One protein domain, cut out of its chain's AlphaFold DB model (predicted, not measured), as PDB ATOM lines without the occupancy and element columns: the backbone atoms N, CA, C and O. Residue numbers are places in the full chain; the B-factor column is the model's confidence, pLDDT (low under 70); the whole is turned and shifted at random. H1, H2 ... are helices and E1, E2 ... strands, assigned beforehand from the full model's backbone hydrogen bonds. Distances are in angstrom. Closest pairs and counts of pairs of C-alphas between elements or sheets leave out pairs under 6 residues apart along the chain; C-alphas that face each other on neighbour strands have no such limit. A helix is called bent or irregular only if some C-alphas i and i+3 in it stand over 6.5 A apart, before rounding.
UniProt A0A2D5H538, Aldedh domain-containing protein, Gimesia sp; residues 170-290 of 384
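What this domain is: This is residues 170 to 290 of the 384 residues of the protein "Aldedh domain-containing protein" of Gimesia sp (UniProt A0A2D5H538). A twisted sheet of five parallel strands forms the middle layer of three, with helices H1 and H2 over one face and H4 and H5 over the other. The long axis runs across the strands, from the short helix H3 beside the edge strand E3 to H6, which lies off the sheet beyond H5. The printed part has 121 residues, with six named helices and five named strands in the order E1 H1 E2 H2 H3 E3 H4 E4 H5 H6 E5, and the sheet's order is E3 E2 E1 E4 E5. The class is mixed, helices and strands; the whole is compact, with a radius of gyration of the C-alphas of 14.3 A, yet elongated in outline, spanning 44 by 27 by 22 A.

How they stand to each other: E1, residues 171 to 175, is an inner strand. H1, residues 182 to 193, is on the sheet at a height over the sheet of 8.4 A, over E1 and along the strands at 9 degrees on the local plane; the closest C-alphas of the two are those of Val 174 and Val 188, 7.0 A apart. E2, residues 198 to 202, is parallel to its neighbour E1 at 24 degrees, with N 174 and O 200 at 2.9 A. E1, H1 and E2 form a strand-helix-strand unit, two parallel neighbour strands with a helix between them in the chain; its crossover is right-handed. H2, residues 205 to 217, lies on the same face as H1, 9.1 A over the sheet and over E3, residues 227 to 230, only just slantwise at 33 degrees on the local plane; Lys 211 and Ile 229 have the closest C-alphas, 7.1 A apart. H3, residues 219 to 223, only grazes the sheet with residues 219 to 222. The edge strand E3 is parallel to E2, with N 230 and O 201 at 2.8 A, and E2, H2, H3 and E3 form a second right-handed unit. H4, residues 234 to 241, is on the opposite face, 9.1 A over the sheet, over E1 and along the strands at 20 degrees on the local plane. E4, residues 248 to 253, is parallel to E1 at 13 degrees, with N 250 and O 173 at 2.9 A; E3, H4 and E4 form a split unit, with E2 and E1 between its strands, also right-handed. H5, residues 255 to 262, is on the same face as H4, 9.4 A over the sheet and over the edge strand E5, residues 285 to 289. H6, residues 267 to 276, is not on the sheet; it is close to H5 but not clearly touching, with the C-alphas of Asp 259 and Cys 270 closest at 7.0 A. E5 is parallel to E4 at 10 degrees, with N 288 and O 251 at 2.9 A, and E4, H5, H6 and E5 form another right-handed unit. Every O i to N i+4 pair is within hydrogen-bond range in H1, H3, H4, H5 and H6; H2 has 4 of 9, and 6 of 10 O i to N i+3 pairs.

Where its parts are: E1 begins at C-alpha 171, (-33.041, -6.784, -26.668). From first to last C-alpha, H1 measures 15.7 A, H2 19.0 A, E4 16.1 A and H6 14.3 A. H2 is irregular: C-alphas 206 and 209 are 7.7 A apart. H6 begins at C-alpha 267, (-16.927, 17.156, -31.814), and E5 ends at C-alpha 289, (-34.949, 14.717, -26.782).

The domain as a whole: The two C-alphas farthest apart are those of Pro 220 and Glu 268, at 45.0 A. The printed part has no cut and no long link. Its mean pLDDT is 96.3, and no printed residue is under 70.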
ATOM      1  N   PRO A 170     -36.153  -8.865 -29.830       92.44
ATOM      2  CA  PRO A 170     -34.975  -7.999 -29.748       92.44
ATOM      3  C   PRO A 170     -34.718  -7.525 -28.315       92.44
ATOM      4  O   PRO A 170     -35.665  -7.285 -27.566       92.44
ATOM      5  N   LEU A 171     -33.452  -7.388 -27.930       95.88
ATOM      6  CA  LEU A 171     -33.041  -6.784 -26.668       95.88
ATOM      7  C   LEU A 171     -32.745  -5.295 -26.856       95.88
ATOM      8  O   LEU A 171     -31.752  -4.910 -27.475       95.88
ATOM      9  N   THR A 172     -33.584  -4.461 -26.252       98.25
ATOM     10  CA  THR A 172     -33.444  -3.010 -26.268       98.25
ATOM     11  C   THR A 172     -32.847  -2.492 -24.968       98.25
ATOM     12  O   THR A 172     -33.368  -2.725 -23.875       98.25
ATOM     13  N   LEU A 173     -31.775  -1.711 -25.087       98.75
ATOM     14  CA  LEU A 173     -31.282  -0.873 -24.000       98.75
ATOM     15  C   LEU A 173     -32.129   0.400 -23.919       98.75
ATOM     16  O   LEU A 173     -32.112   1.218 -24.838       98.75
ATOM     17  N   VAL A 174     -32.825   0.596 -22.801       98.81
ATOM     18  CA  VAL A 174     -33.518   1.852 -22.493       98.81
ATOM     19  C   VAL A 174     -32.644   2.685 -21.559       98.81
ATOM     20  O   VAL A 174     -32.397   2.307 -20.413       98.81
ATOM     21  N   LEU A 175     -32.194   3.845 -22.033       98.50
ATOM     22  CA  LEU A 175     -31.513   4.856 -21.228       98.50
ATOM     23  C   LEU A 175     -32.560   5.819 -20.657       98.50
ATOM     24  O   LEU A 175     -33.021   6.731 -21.347       98.50
ATOM     25  N   GLY A 176     -32.946   5.584 -19.401       96.81
ATOM     26  CA  GLY A 176     -34.087   6.245 -18.776       96.81
ATOM     27  C   GLY A 176     -33.925   7.759 -18.600       96.81
ATOM     28  O   GLY A 176     -32.843   8.275 -18.306       96.81
ATOM     29  N   ALA A 177     -35.047   8.468 -18.705       96.19
ATOM     30  CA  ALA A 177     -35.143   9.890 -18.402       96.19
ATOM     31  C   ALA A 177     -34.968  10.198 -16.904       96.19
ATOM     32  O   ALA A 177     -35.395   9.445 -16.027       96.19
ATOM     33  N   GLY A 178     -34.383  11.360 -16.603       95.06
ATOM     34  CA  GLY A 178     -34.237  11.858 -15.227       95.06
ATOM     35  C   GLY A 178     -35.282  12.894 -14.804       95.06
ATOM     36  O   GLY A 178     -35.377  13.230 -13.633       95.06
ATOM     37  N   ASN A 179     -36.021  13.491 -15.739       94.56
ATOM     38  CA  ASN A 179     -36.818  14.686 -15.454       94.56
ATOM     39  C   ASN A 179     -38.248  14.373 -14.996       94.56
ATOM     40  O   ASN A 179     -38.737  15.003 -14.060       94.56
ATOM     41  N   VAL A 180     -38.905  13.398 -15.621       96.56
ATOM     42  CA  VAL A 180     -40.260  12.957 -15.278       96.56
ATOM     43  C   VAL A 180     -40.205  11.475 -14.953       96.56
ATOM     44  O   VAL A 180     -39.741  10.675 -15.762       96.56
ATOM     45  N   SER A 181     -40.657  11.111 -13.754       96.62
ATOM     46  CA  SER A 181     -40.494   9.749 -13.247       96.62
ATOM     47  C   SER A 181     -41.308   8.713 -14.023       96.62
ATOM     48  O   SER A 181     -40.873   7.576 -14.119       96.62
ATOM     49  N   ALA A 182     -42.444   9.078 -14.627       98.19
ATOM     50  CA  ALA A 182     -43.231   8.157 -15.448       98.19
ATOM     51  C   ALA A 182     -42.536   7.736 -16.756       98.19
ATOM     52  O   ALA A 182     -42.835   6.660 -17.265       98.19
ATOM     53  N   ILE A 183     -41.621   8.553 -17.295       98.19
ATOM     54  CA  ILE A 183     -41.072   8.352 -18.644       98.19
ATOM     55  C   ILE A 183     -40.307   7.026 -18.782       98.19
ATOM     56  O   ILE A 183     -40.675   6.239 -19.648       98.19
ATOM     57  N   PRO A 184     -39.318   6.688 -17.926       98.25
ATOM     58  CA  PRO A 184     -38.599   5.426 -18.093       98.25
ATOM     59  C   PRO A 184     -39.524   4.205 -17.972       98.25
ATOM     60  O   PRO A 184     -39.281   3.184 -18.607       98.25
ATOM     61  N   ALA A 185     -40.608   4.313 -17.194       98.44
ATOM     62  CA  ALA A 185     -41.636   3.283 -17.128       98.44
ATOM     63  C   ALA A 185     -42.437   3.182 -18.436       98.44
ATOM     64  O   ALA A 185     -42.626   2.081 -18.944       98.44
ATOM     65  N   THR A 186     -42.896   4.296 -19.013       98.44
ATOM     66  CA  THR A 186     -43.635   4.273 -20.288       98.44
ATOM     67  C   THR A 186     -42.765   3.866 -21.475       98.44
ATOM     68  O   THR A 186     -43.271   3.195 -22.373       98.44
ATOM     69  N   ASP A 187     -41.469   4.187 -21.459       98.56
ATOM     70  CA  ASP A 187     -40.505   3.758 -22.477       98.56
ATOM     71  C   ASP A 187     -40.369   2.228 -22.454       98.56
ATOM     72  O   ASP A 187     -40.562   1.564 -23.471       98.56
ATOM     73  N   VAL A 188     -40.153   1.648 -21.266       98.62
ATOM     74  CA  VAL A 188     -40.111   0.189 -21.054       98.62
ATOM     75  C   VAL A 188     -41.407  -0.480 -21.498       98.62
ATOM     76  O   VAL A 188     -41.382  -1.460 -22.240       98.62
ATOM     77  N   LEU A 189     -42.551   0.040 -21.049       98.56
ATOM     78  CA  LEU A 189     -43.850  -0.544 -21.364       98.56
ATOM     79  C   LEU A 189     -44.169  -0.454 -22.856       98.56
ATOM     80  O   LEU A 189     -44.786  -1.369 -23.390       98.56
ATOM     81  N   THR A 190     -43.733   0.603 -23.540       97.94
ATOM     82  CA  THR A 190     -43.863   0.722 -24.997       97.94
ATOM     83  C   THR A 190     -43.023  -0.336 -25.697       97.94
ATOM     84  O   THR A 190     -43.569  -1.134 -26.456       97.94
ATOM     85  N   LYS A 191     -41.731  -0.428 -25.365       97.50
ATOM     86  CA  LYS A 191     -40.815  -1.393 -25.986       97.50
ATOM     87  C   LYS A 191     -41.259  -2.842 -25.778       97.50
ATOM     88  O   LYS A 191     -41.288  -3.635 -26.713       97.50
ATOM     89  N   ILE A 192     -41.718  -3.188 -24.579       96.12
ATOM     90  CA  ILE A 192     -42.192  -4.549 -24.304       96.12
ATOM     91  C   ILE A 192     -43.597  -4.775 -24.885       96.12
ATOM     92  O   ILE A 192     -43.803  -5.652 -25.726       96.12
ATOM     93  N   LEU A 193     -44.591  -3.998 -24.439       95.62
ATOM     94  CA  LEU A 193     -46.010  -4.308 -24.652       95.62
ATOM     95  C   LEU A 193     -46.589  -3.772 -25.965       95.62
ATOM     96  O   LEU A 193     -47.644  -4.271 -26.361       95.62
ATOM     97  N   GLN A 194     -45.915  -2.856 -26.662       93.62
ATOM     98  CA  GLN A 194     -46.272  -2.451 -28.028       93.62
ATOM     99  C   GLN A 194     -45.307  -3.078 -29.039       93.62
ATOM    100  O   GLN A 194     -45.747  -3.842 -29.894       93.62
ATOM    101  N   ASP A 195     -43.998  -2.877 -28.866       93.06
ATOM    102  CA  ASP A 195     -43.013  -3.251 -29.894       93.06
ATOM    103  C   ASP A 195     -42.636  -4.746 -29.861       93.06
ATOM    104  O   ASP A 195     -42.145  -5.282 -30.851       93.06
ATOM    105  N   GLY A 196     -42.904  -5.453 -28.752       91.94
ATOM    106  CA  GLY A 196     -42.558  -6.874 -28.622       91.94
ATOM    107  C   GLY A 196     -41.065  -7.100 -28.428       91.94
ATOM    108  O   GLY A 196     -40.456  -7.907 -29.125       91.94
ATOM    109  N   GLU A 197     -40.469  -6.381 -27.486       93.50
ATOM    110  CA  GLU A 197     -39.039  -6.444 -27.192       93.50
ATOM    111  C   GLU A 197     -38.782  -6.886 -25.744       93.50
ATOM    112  O   GLU A 197     -39.667  -6.867 -24.886       93.50
ATOM    113  N   ARG A 198     -37.536  -7.271 -25.468       95.56
ATOM    114  CA  ARG A 198     -36.979  -7.384 -24.117       95.56
ATOM    115  C   ARG A 198     -36.253  -6.091 -23.796       95.56
ATOM    116  O   ARG A 198     -35.656  -5.484 -24.680       95.56
ATOM    117  N   VAL A 199     -36.262  -5.677 -22.537       98.50
ATOM    118  CA  VAL A 199     -35.676  -4.402 -22.130       98.50
ATOM    119  C   VAL A 199     -34.676  -4.581 -21.001       98.50
ATOM    120  O   VAL A 199     -34.991  -5.127 -19.942       98.50
ATOM    121  N   LEU A 200     -33.486  -4.021 -21.201       98.75
ATOM    122  CA  LEU A 200     -32.609  -3.627 -20.110       98.75
ATOM    123  C   LEU A 200     -32.814  -2.130 -19.858       98.75
ATOM    124  O   LEU A 200     -32.375  -1.293 -20.648       98.75
ATOM    125  N   LEU A 201     -33.491  -1.780 -18.767       98.81
ATOM    126  CA  LEU A 201     -33.637  -0.394 -18.336       98.81
ATOM    127  C   LEU A 201     -32.421   0.007 -17.511       98.81
ATOM    128  O   LEU A 201     -32.202  -0.522 -16.421       98.81
ATOM    129  N   LYS A 202     -31.691   1.019 -17.972       98.56
ATOM    130  CA  LYS A 202     -30.696   1.708 -17.160       98.56
ATOM    131  C   LYS A 202     -31.311   2.971 -16.561       98.56
ATOM    132  O   LYS A 202     -31.647   3.913 -17.283       98.56
ATOM    133  N   MET A 203     -31.446   2.999 -15.236       98.12
ATOM    134  CA  MET A 203     -32.005   4.141 -14.514       98.12
ATOM    135  C   MET A 203     -31.116   5.378 -14.665       98.12
ATOM    136  O   MET A 203     -29.883   5.309 -14.638       98.12
ATOM    137  N   ASN A 204     -31.745   6.544 -14.810       97.12
ATOM    138  CA  ASN A 204     -31.035   7.806 -14.657       97.12
ATOM    139  C   ASN A 204     -30.665   7.998 -13.179       97.12
ATOM    140  O   ASN A 204     -31.563   7.842 -12.351       97.12
ATOM    141  N   PRO A 205     -29.436   8.429 -12.832       96.25
ATOM    142  CA  PRO A 205     -29.068   8.718 -11.444       96.25
ATOM    143  C   PRO A 205     -30.047   9.646 -10.712       96.25
ATOM    144  O   PRO A 205     -30.260   9.489  -9.516       96.25
ATOM    145  N   VAL A 206     -30.691  10.578 -11.429       96.19
ATOM    146  CA  VAL A 206     -31.699  11.481 -10.850       96.19
ATOM    147  C   VAL A 206     -32.916  10.723 -10.319       96.19
ATOM    148  O   VAL A 206     -33.452  11.123  -9.298       96.19
ATOM    149  N   ASN A 207     -33.332   9.638 -10.978       96.38
ATOM    150  CA  ASN A 207     -34.521   8.847 -10.635       96.38
ATOM    151  C   ASN A 207     -34.177   7.475 -10.027       96.38
ATOM    152  O   ASN A 207     -35.070   6.653  -9.832       96.38
ATOM    153  N   ASP A 208     -32.902   7.197  -9.742       96.75
ATOM    154  CA  ASP A 208     -32.439   5.865  -9.325       96.75
ATOM    155  C   ASP A 208     -33.074   5.395  -8.006       96.75
ATOM    156  O   ASP A 208     -33.329   4.208  -7.812       96.75
ATOM    157  N   TYR A 209     -33.465   6.348  -7.153       97.69
ATOM    158  CA  TYR A 209     -34.218   6.107  -5.922       97.69
ATOM    159  C   TYR A 209     -35.565   5.382  -6.145       97.69
ATOM    160  O   TYR A 209     -36.122   4.827  -5.200       97.69
ATOM    161  N   LEU A 210     -36.092   5.351  -7.378       98.44
ATOM    162  CA  LEU A 210     -37.325   4.642  -7.745       98.44
ATOM    163  C   LEU A 210     -37.101   3.210  -8.240       98.44
ATOM    164  O   LEU A 210     -38.083   2.523  -8.522       98.44
ATOM    165  N   LYS A 211     -35.856   2.730  -8.348       98.44
ATOM    166  CA  LYS A 211     -35.563   1.402  -8.913       98.44
ATOM    167  C   LYS A 211     -36.390   0.289  -8.262       98.44
ATOM    168  O   LYS A 211     -37.078  -0.443  -8.966       98.44
ATOM    169  N   THR A 212     -36.407   0.214  -6.932       98.50
ATOM    170  CA  THR A 212     -37.161  -0.819  -6.199       98.50
ATOM    171  C   THR A 212     -38.674  -0.706  -6.417       98.50
ATOM    172  O   THR A 212     -39.379  -1.715  -6.493       98.50
ATOM    173  N   VAL A 213     -39.197   0.518  -6.557       98.62
ATOM    174  CA  VAL A 213     -40.611   0.755  -6.890       98.62
ATOM    175  C   VAL A 213     -40.923   0.233  -8.292       98.62
ATOM    176  O   VAL A 213     -41.978  -0.368  -8.498       98.62
ATOM    177  N   PHE A 214     -40.015   0.412  -9.251       98.75
ATOM    178  CA  PHE A 214     -40.190  -0.080 -10.617       98.75
ATOM    179  C   PHE A 214     -40.114  -1.602 -10.673       98.75
ATOM    180  O   PHE A 214     -40.966  -2.227 -11.299       98.75
ATOM    181  N   GLU A 215     -39.161  -2.208  -9.963       98.81
ATOM    182  CA  GLU A 215     -39.042  -3.666  -9.861       98.81
ATOM    183  C   GLU A 215     -40.320  -4.298  -9.306       98.81
ATOM    184  O   GLU A 215     -40.801  -5.302  -9.830       98.81
ATOM    185  N   ARG A 216     -40.932  -3.668  -8.297       98.75
ATOM    186  CA  ARG A 216     -42.213  -4.113  -7.734       98.75
ATOM    187  C   ARG A 216     -43.401  -3.817  -8.645       98.75
ATOM    188  O   ARG A 216     -44.314  -4.629  -8.714       98.75
ATOM    189  N   SER A 217     -43.399  -2.690  -9.360       98.62
ATOM    190  CA  SER A 217     -44.461  -2.327 -10.315       98.62
ATOM    191  C   SER A 217     -44.505  -3.269 -11.519       98.62
ATOM    192  O   SER A 217     -45.582  -3.557 -12.041       98.62
ATOM    193  N   PHE A 218     -43.338  -3.744 -11.954       98.69
ATOM    194  CA  PHE A 218     -43.156  -4.522 -13.178       98.69
ATOM    195  C   PHE A 218     -42.605  -5.924 -12.921       98.69
ATOM    196  O   PHE A 218     -42.089  -6.553 -13.845       98.69
ATOM    197  N   THR A 219     -42.781  -6.450 -11.703       98.69
ATOM    198  CA  THR A 219     -42.482  -7.852 -11.363       98.69
ATOM    199  C   THR A 219     -43.010  -8.835 -12.416       98.69
ATOM    200  O   THR A 219     -42.231  -9.673 -12.851       98.69
ATOM    201  N   PRO A 220     -44.241  -8.692 -12.958       98.19
ATOM    202  CA  PRO A 220     -44.723  -9.577 -14.020       98.19
ATOM    203  C   PRO A 220     -43.843  -9.621 -15.278       98.19
ATOM    204  O   PRO A 220     -43.726 -10.666 -15.909       98.19
ATOM    205  N   LEU A 221     -43.221  -8.496 -15.655       98.06
ATOM    206  CA  LEU A 221     -42.321  -8.416 -16.812       98.06
ATOM    207  C   LEU A 221     -40.932  -8.968 -16.477       98.06
ATOM    208  O   LEU A 221     -40.291  -9.579 -17.328       98.06
ATOM    209  N   ILE A 222     -40.472  -8.765 -15.240       97.81
ATOM    210  CA  ILE A 222     -39.195  -9.295 -14.746       97.81
ATOM    211  C   ILE A 222     -39.254 -10.823 -14.653       97.81
ATOM    212  O   ILE A 222     -38.358 -11.493 -15.168       97.81
ATOM    213  N   ASP A 223     -40.325 -11.364 -14.072       95.94
ATOM    214  CA  ASP A 223     -40.564 -12.805 -13.927       95.94
ATOM    215  C   ASP A 223     -40.745 -13.486 -15.289       95.94
ATOM    216  O   ASP A 223     -40.290 -14.609 -15.488       95.94
ATOM    217  N   ALA A 224     -41.348 -12.785 -16.254       93.81
ATOM    218  CA  ALA A 224     -41.421 -13.228 -17.646       93.81
ATOM    219  C   ALA A 224     -40.080 -13.109 -18.397       93.81
ATOM    220  O   ALA A 224     -40.004 -13.477 -19.563       93.81
ATOM    221  N   GLY A 225     -39.026 -12.569 -17.773       94.75
ATOM    222  CA  GLY A 225     -37.721 -12.369 -18.409       94.75
ATOM    223  C   GLY A 225     -37.719 -11.331 -19.537       94.75
ATOM    224  O   GLY A 225     -36.851 -11.347 -20.405       94.75
ATOM    225  N   LEU A 226     -38.693 -10.419 -19.529       96.06
ATOM    226  CA  LEU A 226     -38.826  -9.333 -20.502       96.06
ATOM    227  C   LEU A 226     -38.172  -8.034 -20.021       96.06
ATOM    228  O   LEU A 226     -37.949  -7.136 -20.827       96.06
ATOM    229  N   LEU A 227     -37.879  -7.917 -18.724       98.44
ATOM    230  CA  LEU A 227     -37.319  -6.711 -18.124       98.44
ATOM    231  C   LEU A 227     -36.201  -7.034 -17.130       98.44
ATOM    232  O   LEU A 227     -36.350  -7.896 -16.260       98.44
ATOM    233  N   ARG A 228     -35.114  -6.267 -17.198       98.50
ATOM    234  CA  ARG A 228     -34.170  -6.061 -16.092       98.50
ATOM    235  C   ARG A 228     -33.912  -4.579 -15.897       98.50
ATOM    236  O   ARG A 228     -33.943  -3.812 -16.855       98.50
ATOM    237  N   ILE A 229     -33.673  -4.185 -14.650       98.62
ATOM    238  CA  ILE A 229     -33.439  -2.792 -14.271       98.62
ATOM    239  C   ILE A 229     -32.083  -2.698 -13.583       98.62
ATOM    240  O   ILE A 229     -31.828  -3.386 -12.596       98.62
ATOM    241  N   VAL A 230     -31.222  -1.823 -14.090       98.25
ATOM    242  CA  VAL A 230     -29.877  -1.593 -13.562       98.25
ATOM    243  C   VAL A 230     -29.669  -0.121 -13.231       98.25
ATOM    244  O   VAL A 230     -30.254   0.773 -13.847       98.25
ATOM    245  N   SER A 231     -28.816   0.117 -12.244       96.50
ATOM    246  CA  SER A 231     -28.362   1.444 -11.833       96.50
ATOM    247  C   SER A 231     -26.964   1.693 -12.378       96.50
ATOM    248  O   SER A 231     -26.214   0.758 -12.651       96.50
ATOM    249  N   GLY A 232     -26.594   2.960 -12.523       92.81
ATOM    250  CA  GLY A 232     -25.239   3.326 -12.911       92.81
ATOM    251  C   GLY A 232     -25.142   4.755 -13.405       92.81
ATOM    252  O   GLY A 232     -26.144   5.450 -13.583       92.81
ATOM    253  N   ASP A 233     -23.930   5.201 -13.680       92.31
ATOM    254  CA  ASP A 233     -23.634   6.537 -14.179       92.31
ATOM    255  C   ASP A 233     -23.420   6.531 -15.707       92.31
ATOM    256  O   ASP A 233     -24.026   5.736 -16.437       92.31
ATOM    257  N   ALA A 234     -22.639   7.484 -16.215       91.50
ATOM    258  CA  ALA A 234     -22.320   7.575 -17.632       91.50
ATOM    259  C   ALA A 234     -21.483   6.385 -18.125       91.50
ATOM    260  O   ALA A 234     -21.625   5.998 -19.282       91.50
ATOM    261  N   GLU A 235     -20.659   5.783 -17.270       92.06
ATOM    262  CA  GLU A 235     -19.759   4.705 -17.667       92.06
ATOM    263  C   GLU A 235     -20.492   3.386 -17.840       92.06
ATOM    264  O   GLU A 235     -20.307   2.711 -18.850       92.06
ATOM    265  N   VAL A 236     -21.408   3.072 -16.921       95.44
ATOM    266  CA  VAL A 236     -22.352   1.959 -17.099       95.44
ATOM    267  C   VAL A 236     -23.161   2.153 -18.383       95.44
ATOM    268  O   VAL A 236     -23.364   1.211 -19.140       95.44
ATOM    269  N   GLY A 237     -23.587   3.390 -18.667       95.62
ATOM    270  CA  GLY A 237     -24.258   3.715 -19.925       95.62
ATOM    271  C   GLY A 237     -23.389   3.423 -21.151       95.62
ATOM    272  O   GLY A 237     -23.852   2.762 -22.073       95.62
ATOM    273  N   ALA A 238     -22.133   3.875 -21.149       94.69
ATOM    274  CA  ALA A 238     -21.192   3.650 -22.246       94.69
ATOM    275  C   ALA A 238     -20.881   2.158 -22.453       94.69
ATOM    276  O   ALA A 238     -20.862   1.699 -23.593       94.69
ATOM    277  N   TYR A 239     -20.705   1.408 -21.361       96.44
ATOM    278  CA  TYR A 239     -20.518  -0.041 -21.390       96.44
ATOM    279  C   TYR A 239     -21.689  -0.742 -22.087       96.44
ATOM    280  O   TYR A 239     -21.488  -1.479 -23.048       96.44
ATOM    281  N   LEU A 240     -22.920  -0.457 -21.650       97.38
ATOM    282  CA  LEU A 240     -24.122  -1.088 -22.195       97.38
ATOM    283  C   LEU A 240     -24.382  -0.695 -23.654       97.38
ATOM    284  O   LEU A 240     -24.778  -1.544 -24.443       97.38
ATOM    285  N   VAL A 241     -24.138   0.564 -24.029       97.00
ATOM    286  CA  VAL A 241     -24.289   1.041 -25.418       97.00
ATOM    287  C   VAL A 241     -23.355   0.300 -26.378       97.00
ATOM    288  O   VAL A 241     -23.731   0.055 -27.520       97.00
ATOM    289  N   ALA A 242     -22.150  -0.055 -25.929       94.81
ATOM    290  CA  ALA A 242     -21.170  -0.785 -26.731       94.81
ATOM    291  C   ALA A 242     -21.328  -2.316 -26.653       94.81
ATOM    292  O   ALA A 242     -20.571  -3.040 -27.303       94.81
ATOM    293  N   HIS A 243     -22.261  -2.825 -25.844       96.56
ATOM    294  CA  HIS A 243     -22.337  -4.248 -25.543       96.56
ATOM    295  C   HIS A 243     -22.948  -5.051 -26.713       96.56
ATOM    296  O   HIS A 243     -24.054  -4.737 -27.155       96.56
ATOM    297  N   PRO A 244     -22.304  -6.140 -27.183       94.88
ATOM    298  CA  PRO A 244     -22.706  -6.856 -28.401       94.88
ATOM    299  C   PRO A 244     -24.057  -7.581 -28.312       94.88
ATOM    300  O   PRO A 244     -24.606  -7.970 -29.335       94.88
ATOM    301  N   ALA A 245     -24.584  -7.794 -27.104       94.88
ATOM    302  CA  ALA A 245     -25.907  -8.394 -26.904       94.88
ATOM    303  C   ALA A 245     -27.077  -7.413 -27.108       94.88
ATOM    304  O   ALA A 245     -28.226  -7.847 -27.099       94.88
ATOM    305  N   ILE A 246     -26.815  -6.106 -27.219       96.94
ATOM    306  CA  ILE A 246     -27.860  -5.097 -27.414       96.94
ATOM    307  C   ILE A 246     -28.208  -4.998 -28.897       96.94
ATOM    308  O   ILE A 246     -27.371  -4.638 -29.721       96.94
ATOM    309  N   ASP A 247     -29.473  -5.257 -29.221       96.50
ATOM    310  CA  ASP A 247     -29.979  -5.217 -30.594       96.50
ATOM    311  C   ASP A 247     -30.456  -3.814 -30.993       96.50
ATOM    312  O   ASP A 247     -30.495  -3.479 -32.178       96.50
ATOM    313  N   ARG A 248     -30.899  -3.005 -30.018       97.94
ATOM    314  CA  ARG A 248     -31.502  -1.675 -30.223       97.94
ATOM    315  C   ARG A 248     -31.261  -0.765 -29.024       97.94
ATOM    316  O   ARG A 248     -31.107  -1.228 -27.893       97.94
ATOM    317  N   ILE A 249     -31.317   0.545 -29.246       98.56
ATOM    318  CA  ILE A 249     -31.247   1.547 -28.175       98.56
ATOM    319  C   ILE A 249     -32.468   2.467 -28.230       98.56
ATOM    320  O   ILE A 249     -32.877   2.953 -29.286       98.56
ATOM    321  N   HIS A 250     -33.026   2.759 -27.062       98.62
ATOM    322  CA  HIS A 250     -33.948   3.863 -26.852       98.62
ATOM    323  C   HIS A 250     -33.365   4.804 -25.801       98.62
ATOM    324  O   HIS A 250     -33.012   4.374 -24.703       98.62
ATOM    325  N   ILE A 251     -33.245   6.087 -26.127       97.75
ATOM    326  CA  ILE A 251     -32.730   7.095 -25.200       97.75
ATOM    327  C   ILE A 251     -33.728   8.226 -25.013       97.75
ATOM    328  O   ILE A 251     -34.073   8.915 -25.970       97.75
ATOM    329  N   THR A 252     -34.067   8.498 -23.756       97.12
ATOM    330  CA  THR A 252     -34.774   9.724 -23.391       97.12
ATOM    331  C   THR A 252     -33.839  10.636 -22.610       97.12
ATOM    332  O   THR A 252     -33.475  10.362 -21.463       97.12
ATOM    333  N   GLY A 253     -33.389  11.726 -23.235       93.94
ATOM    334  CA  GLY A 253     -32.302  12.521 -22.673       93.94
ATOM    335  C   GLY A 253     -31.902  13.756 -23.473       93.94
ATOM    336  O   GLY A 253     -32.701  14.387 -24.158       93.94
ATOM    337  N   SER A 254     -30.640  14.163 -23.325       92.12
ATOM    338  CA  SER A 254     -30.127  15.365 -23.988       92.12
ATOM    339  C   SER A 254     -29.659  15.071 -25.411       92.12
ATOM    340  O   SER A 254     -29.086  14.011 -25.667       92.12
ATOM    341  N   THR A 255     -29.787  16.053 -26.311       93.88
ATOM    342  CA  THR A 255     -29.199  15.990 -27.661       93.88
ATOM    343  C   THR A 255     -27.703  15.698 -27.609       93.88
ATOM    344  O   THR A 255     -27.208  14.934 -28.420       93.88
ATOM    345  N   ARG A 256     -26.987  16.213 -26.600       92.75
ATOM    346  CA  ARG A 256     -25.557  15.933 -26.406       92.75
ATOM    347  C   ARG A 256     -25.280  14.449 -26.140       92.75
ATOM    348  O   ARG A 256     -24.312  13.916 -26.663       92.75
ATOM    349  N   THR A 257     -26.093  13.800 -25.308       93.88
ATOM    350  CA  THR A 257     -25.930  12.370 -24.994       93.88
ATOM    351  C   THR A 257     -26.289  11.509 -26.197       93.88
ATOM    352  O   THR A 257     -25.528  10.610 -26.534       93.88
ATOM    353  N   HIS A 258     -27.404  11.816 -26.871       95.75
ATOM    354  CA  HIS A 258     -27.754  11.183 -28.143       95.75
ATOM    355  C   HIS A 258     -26.611  11.319 -29.146       95.75
ATOM    356  O   HIS A 258     -26.185  10.329 -29.728       95.75
ATOM    357  N   ASP A 259     -26.075  12.529 -29.301       95.81
ATOM    358  CA  ASP A 259     -25.024  12.797 -30.268       95.81
ATOM    359  C   ASP A 259     -23.755  12.008 -29.979       95.81
ATOM    360  O   ASP A 259     -23.183  11.425 -30.892       95.81
ATOM    361  N   ALA A 260     -23.361  11.928 -28.708       95.38
ATOM    362  CA  ALA A 260     -22.214  11.134 -28.296       95.38
ATOM    363  C   ALA A 260     -22.385   9.636 -28.607       95.38
ATOM    364  O   ALA A 260     -21.407   8.973 -28.940       95.38
ATOM    365  N   ILE A 261     -23.611   9.114 -28.504       95.44
ATOM    366  CA  ILE A 261     -23.941   7.704 -28.757       95.44
ATOM    367  C   ILE A 261     -24.029   7.416 -30.259       95.44
ATOM    368  O   ILE A 261     -23.416   6.472 -30.745       95.44
ATOM    369  N   VAL A 262     -24.797   8.221 -30.998       96.38
ATOM    370  CA  VAL A 262     -25.128   7.962 -32.407       96.38
ATOM    371  C   VAL A 262     -24.027   8.444 -33.341       96.38
ATOM    372  O   VAL A 262     -23.741   7.791 -34.338       96.38
ATOM    373  N   TRP A 263     -23.397   9.574 -33.033       96.44
ATOM    374  CA  TRP A 263     -22.458  10.257 -33.925       96.44
ATOM    375  C   TRP A 263     -21.034  10.314 -33.367       96.44
ATOM    376  O   TRP A 263     -20.150  10.808 -34.051       96.44
ATOM    377  N   GLY A 264     -20.788   9.808 -32.160       94.44
ATOM    378  CA  GLY A 264     -19.477   9.843 -31.518       94.44
ATOM    379  C   GLY A 264     -19.282  11.050 -30.600       94.44
ATOM    380  O   GLY A 264     -19.923  12.096 -30.728       94.44
ATOM    381  N   SER A 265     -18.407  10.875 -29.609       93.06
ATOM    382  CA  SER A 265     -18.197  11.847 -28.524       93.06
ATOM    383  C   SER A 265     -17.237  12.988 -28.875       93.06
ATOM    384  O   SER A 265     -17.306  14.049 -28.247       93.06
ATOM    385  N   ASP A 266     -16.380  12.793 -29.881       95.44
ATOM    386  CA  ASP A 266     -15.494  13.832 -30.396       95.44
ATOM    387  C   ASP A 266     -16.276  14.836 -31.279       95.44
ATOM    388  O   ASP A 266     -17.000  14.422 -32.188       95.44
ATOM    389  N   PRO A 267     -16.167  16.161 -31.052       94.50
ATOM    390  CA  PRO A 267     -16.927  17.156 -31.814       94.50
ATOM    391  C   PRO A 267     -16.602  17.249 -33.313       94.50
ATOM    392  O   PRO A 267     -17.431  17.753 -34.080       94.50
ATOM    393  N   GLU A 268     -15.400  16.866 -33.749       95.44
ATOM    394  CA  GLU A 268     -15.034  16.846 -35.169       95.44
ATOM    395  C   GLU A 268     -15.597  15.599 -35.845       95.44
ATOM    396  O   GLU A 268     -16.277  15.725 -36.868       95.44
ATOM    397  N   GLU A 269     -15.422  14.430 -35.225       94.81
ATOM    398  CA  GLU A 269     -16.002  13.169 -35.691       94.81
ATOM    399  C   GLU A 269     -17.534  13.244 -35.751       94.81
ATOM    400  O   GLU A 269     -18.130  12.924 -36.782       94.81
ATOM    401  N   CYS A 270     -18.167  13.766 -34.696       95.94
ATOM    402  CA  CYS A 270     -19.614  13.959 -34.620       95.94
ATOM    403  C   CYS A 270     -20.135  14.805 -35.785       95.94
ATOM    404  O   CYS A 270     -21.110  14.439 -36.449       95.94
ATOM    405  N   ARG A 271     -19.465  15.925 -36.091       96.19
ATOM    406  CA  ARG A 271     -19.829  16.775 -37.234       96.19
ATOM    407  C   ARG A 271     -19.627  16.062 -38.567       96.19
ATOM    408  O   ARG A 271     -20.500  16.164 -39.425       96.19
ATOM    409  N   ALA A 272     -18.512  15.356 -38.741       97.12
ATOM    410  CA  ALA A 272     -18.210  14.638 -39.975       97.12
ATOM    411  C   ALA A 272     -19.238  13.530 -40.254       97.12
ATOM    412  O   ALA A 272     -19.803  13.491 -41.346       97.12
ATOM    413  N   ARG A 273     -19.550  12.696 -39.255       97.38
ATOM    414  CA  ARG A 273     -20.536  11.609 -39.353       97.38
ATOM    415  C   ARG A 273     -21.953  12.112 -39.597       97.38
ATOM    416  O   ARG A 273     -22.667  11.534 -40.411       97.38
ATOM    417  N   LYS A 274     -22.354  13.212 -38.951       95.88
ATOM    418  CA  LYS A 274     -23.640  13.869 -39.235       95.88
ATOM    419  C   LYS A 274     -23.711  14.375 -40.672       95.88
ATOM    420  O   LYS A 274     -24.725  14.183 -41.333       95.88
ATOM    421  N   ALA A 275     -22.642  15.005 -41.162       96.94
ATOM    422  CA  ALA A 275     -22.594  15.532 -42.523       96.94
ATOM    423  C   ALA A 275     -22.615  14.423 -43.588       96.94
ATOM    424  O   ALA A 275     -23.201  14.617 -44.650       96.94
ATOM    425  N   SER A 276     -22.007  13.265 -43.310       96.94
ATOM    426  CA  SER A 276     -22.015  12.106 -44.210       96.94
ATOM    427  C   SER A 276     -23.176  11.131 -43.974       96.94
ATOM    428  O   SER A 276     -23.308  10.173 -44.732       96.94
ATOM    429  N   ASN A 277     -24.015  11.367 -42.957       95.12
ATOM    430  CA  ASN A 277     -25.053  10.449 -42.477       95.12
ATOM    431  C   ASN A 277     -24.522   9.025 -42.194       95.12
ATOM    432  O   ASN A 277     -25.120   8.030 -42.599       95.12
ATOM    433  N   GLN A 278     -23.371   8.937 -41.520       95.75
ATOM    434  CA  GLN A 278     -22.703   7.683 -41.148       95.75
ATOM    435  C   GLN A 278     -22.635   7.536 -39.618       95.75
ATOM    436  O   GLN A 278     -21.613   7.888 -39.013       95.75
ATOM    437  N   PRO A 279     -23.710   7.058 -38.964       95.56
ATOM    438  CA  PRO A 279     -23.719   6.880 -37.515       95.56
ATOM    439  C   PRO A 279     -22.608   5.921 -37.050       95.56
ATOM    440  O   PRO A 279     -22.119   5.085 -37.806       95.56
ATOM    441  N   GLN A 280     -22.166   6.075 -35.800       94.94
ATOM    442  CA  GLN A 280     -21.188   5.197 -35.147       94.94
ATOM    443  C   GLN A 280     -21.760   3.821 -34.833       94.94
ATOM    444  O   GLN A 280     -21.028   2.836 -34.872       94.94
ATOM    445  N   LEU A 281     -23.051   3.760 -34.527       93.00
ATOM    446  CA  LEU A 281     -23.753   2.520 -34.246       93.00
ATOM    447  C   LEU A 281     -24.575   2.112 -35.466       93.00
ATOM    448  O   LEU A 281     -25.289   2.931 -36.039       93.00
ATOM    449  N   GLU A 282     -24.483   0.835 -35.829       91.06
ATOM    450  CA  GLU A 282     -25.276   0.241 -36.913       91.06
ATOM    451  C   GLU A 282     -26.637  -0.285 -36.423       91.06
ATOM    452  O   GLU A 282     -27.528  -0.550 -37.228       91.06
ATOM    453  N   ILE A 283     -26.820  -0.410 -35.103       95.88
ATOM    454  CA  ILE A 283     -28.091  -0.826 -34.501       95.88
ATOM    455  C   ILE A 283     -29.114   0.325 -34.473       95.88
ATOM    456  O   ILE A 283     -28.726   1.487 -34.323       95.88
ATOM    457  N   PRO A 284     -30.428   0.041 -34.566       96.94
ATOM    458  CA  PRO A 284     -31.459   1.070 -34.488       96.94
ATOM    459  C   PRO A 284     -31.415   1.850 -33.170       96.94
ATOM    460  O   PRO A 284     -31.432   1.265 -32.083       96.94
ATOM    461  N   VAL A 285     -31.441   3.182 -33.275       97.56
ATOM    462  CA  VAL A 285     -31.541   4.093 -32.130       97.56
ATOM    463  C   VAL A 285     -32.797   4.947 -32.265       97.56
ATOM    464  O   VAL A 285     -32.979   5.658 -33.250       97.56
ATOM    465  N   THR A 286     -33.658   4.900 -31.253       97.88
ATOM    466  CA  THR A 286     -34.806   5.808 -31.103       97.88
ATOM    467  C   THR A 286     -34.523   6.809 -29.992       97.88
ATOM    468  O   THR A 286     -33.753   6.520 -29.069       97.88
ATOM    469  N   SER A 287     -35.059   8.027 -30.087       96.81
ATOM    470  CA  SER A 287     -34.692   9.089 -29.148       96.81
ATOM    471  C   SER A 287     -35.808  10.081 -28.875       96.81
ATOM    472  O   SER A 287     -36.343  10.674 -29.804       96.81
ATOM    473  N   GLU A 288     -36.054  10.324 -27.591       96.12
ATOM    474  CA  GLU A 288     -36.879  11.418 -27.085       96.12
ATOM    475  C   GLU A 288     -35.955  12.484 -26.483       96.12
ATOM    476  O   GLU A 288     -35.247  12.253 -25.497       96.12
ATOM    477  N   LEU A 289     -35.905  13.659 -27.115       94.56
ATOM    478  CA  LEU A 289     -34.949  14.717 -26.782       94.56
ATOM    479  C   LEU A 289     -35.651  15.989 -26.295       94.56
ATOM    480  O   LEU A 289     -36.868  16.144 -26.372       94.56
ATOM    481  N   GLY A 290     -34.860  16.927 -25.773       89.88
ATOM    482  CA  GLY A 290     -35.357  18.248 -25.403       89.88
ATOM    483  C   GLY A 290     -35.761  19.092 -26.614       89.88
ATOM    484  O   GLY A 290     -35.268  18.897 -27.725       89.88
TER     485      GLY A 290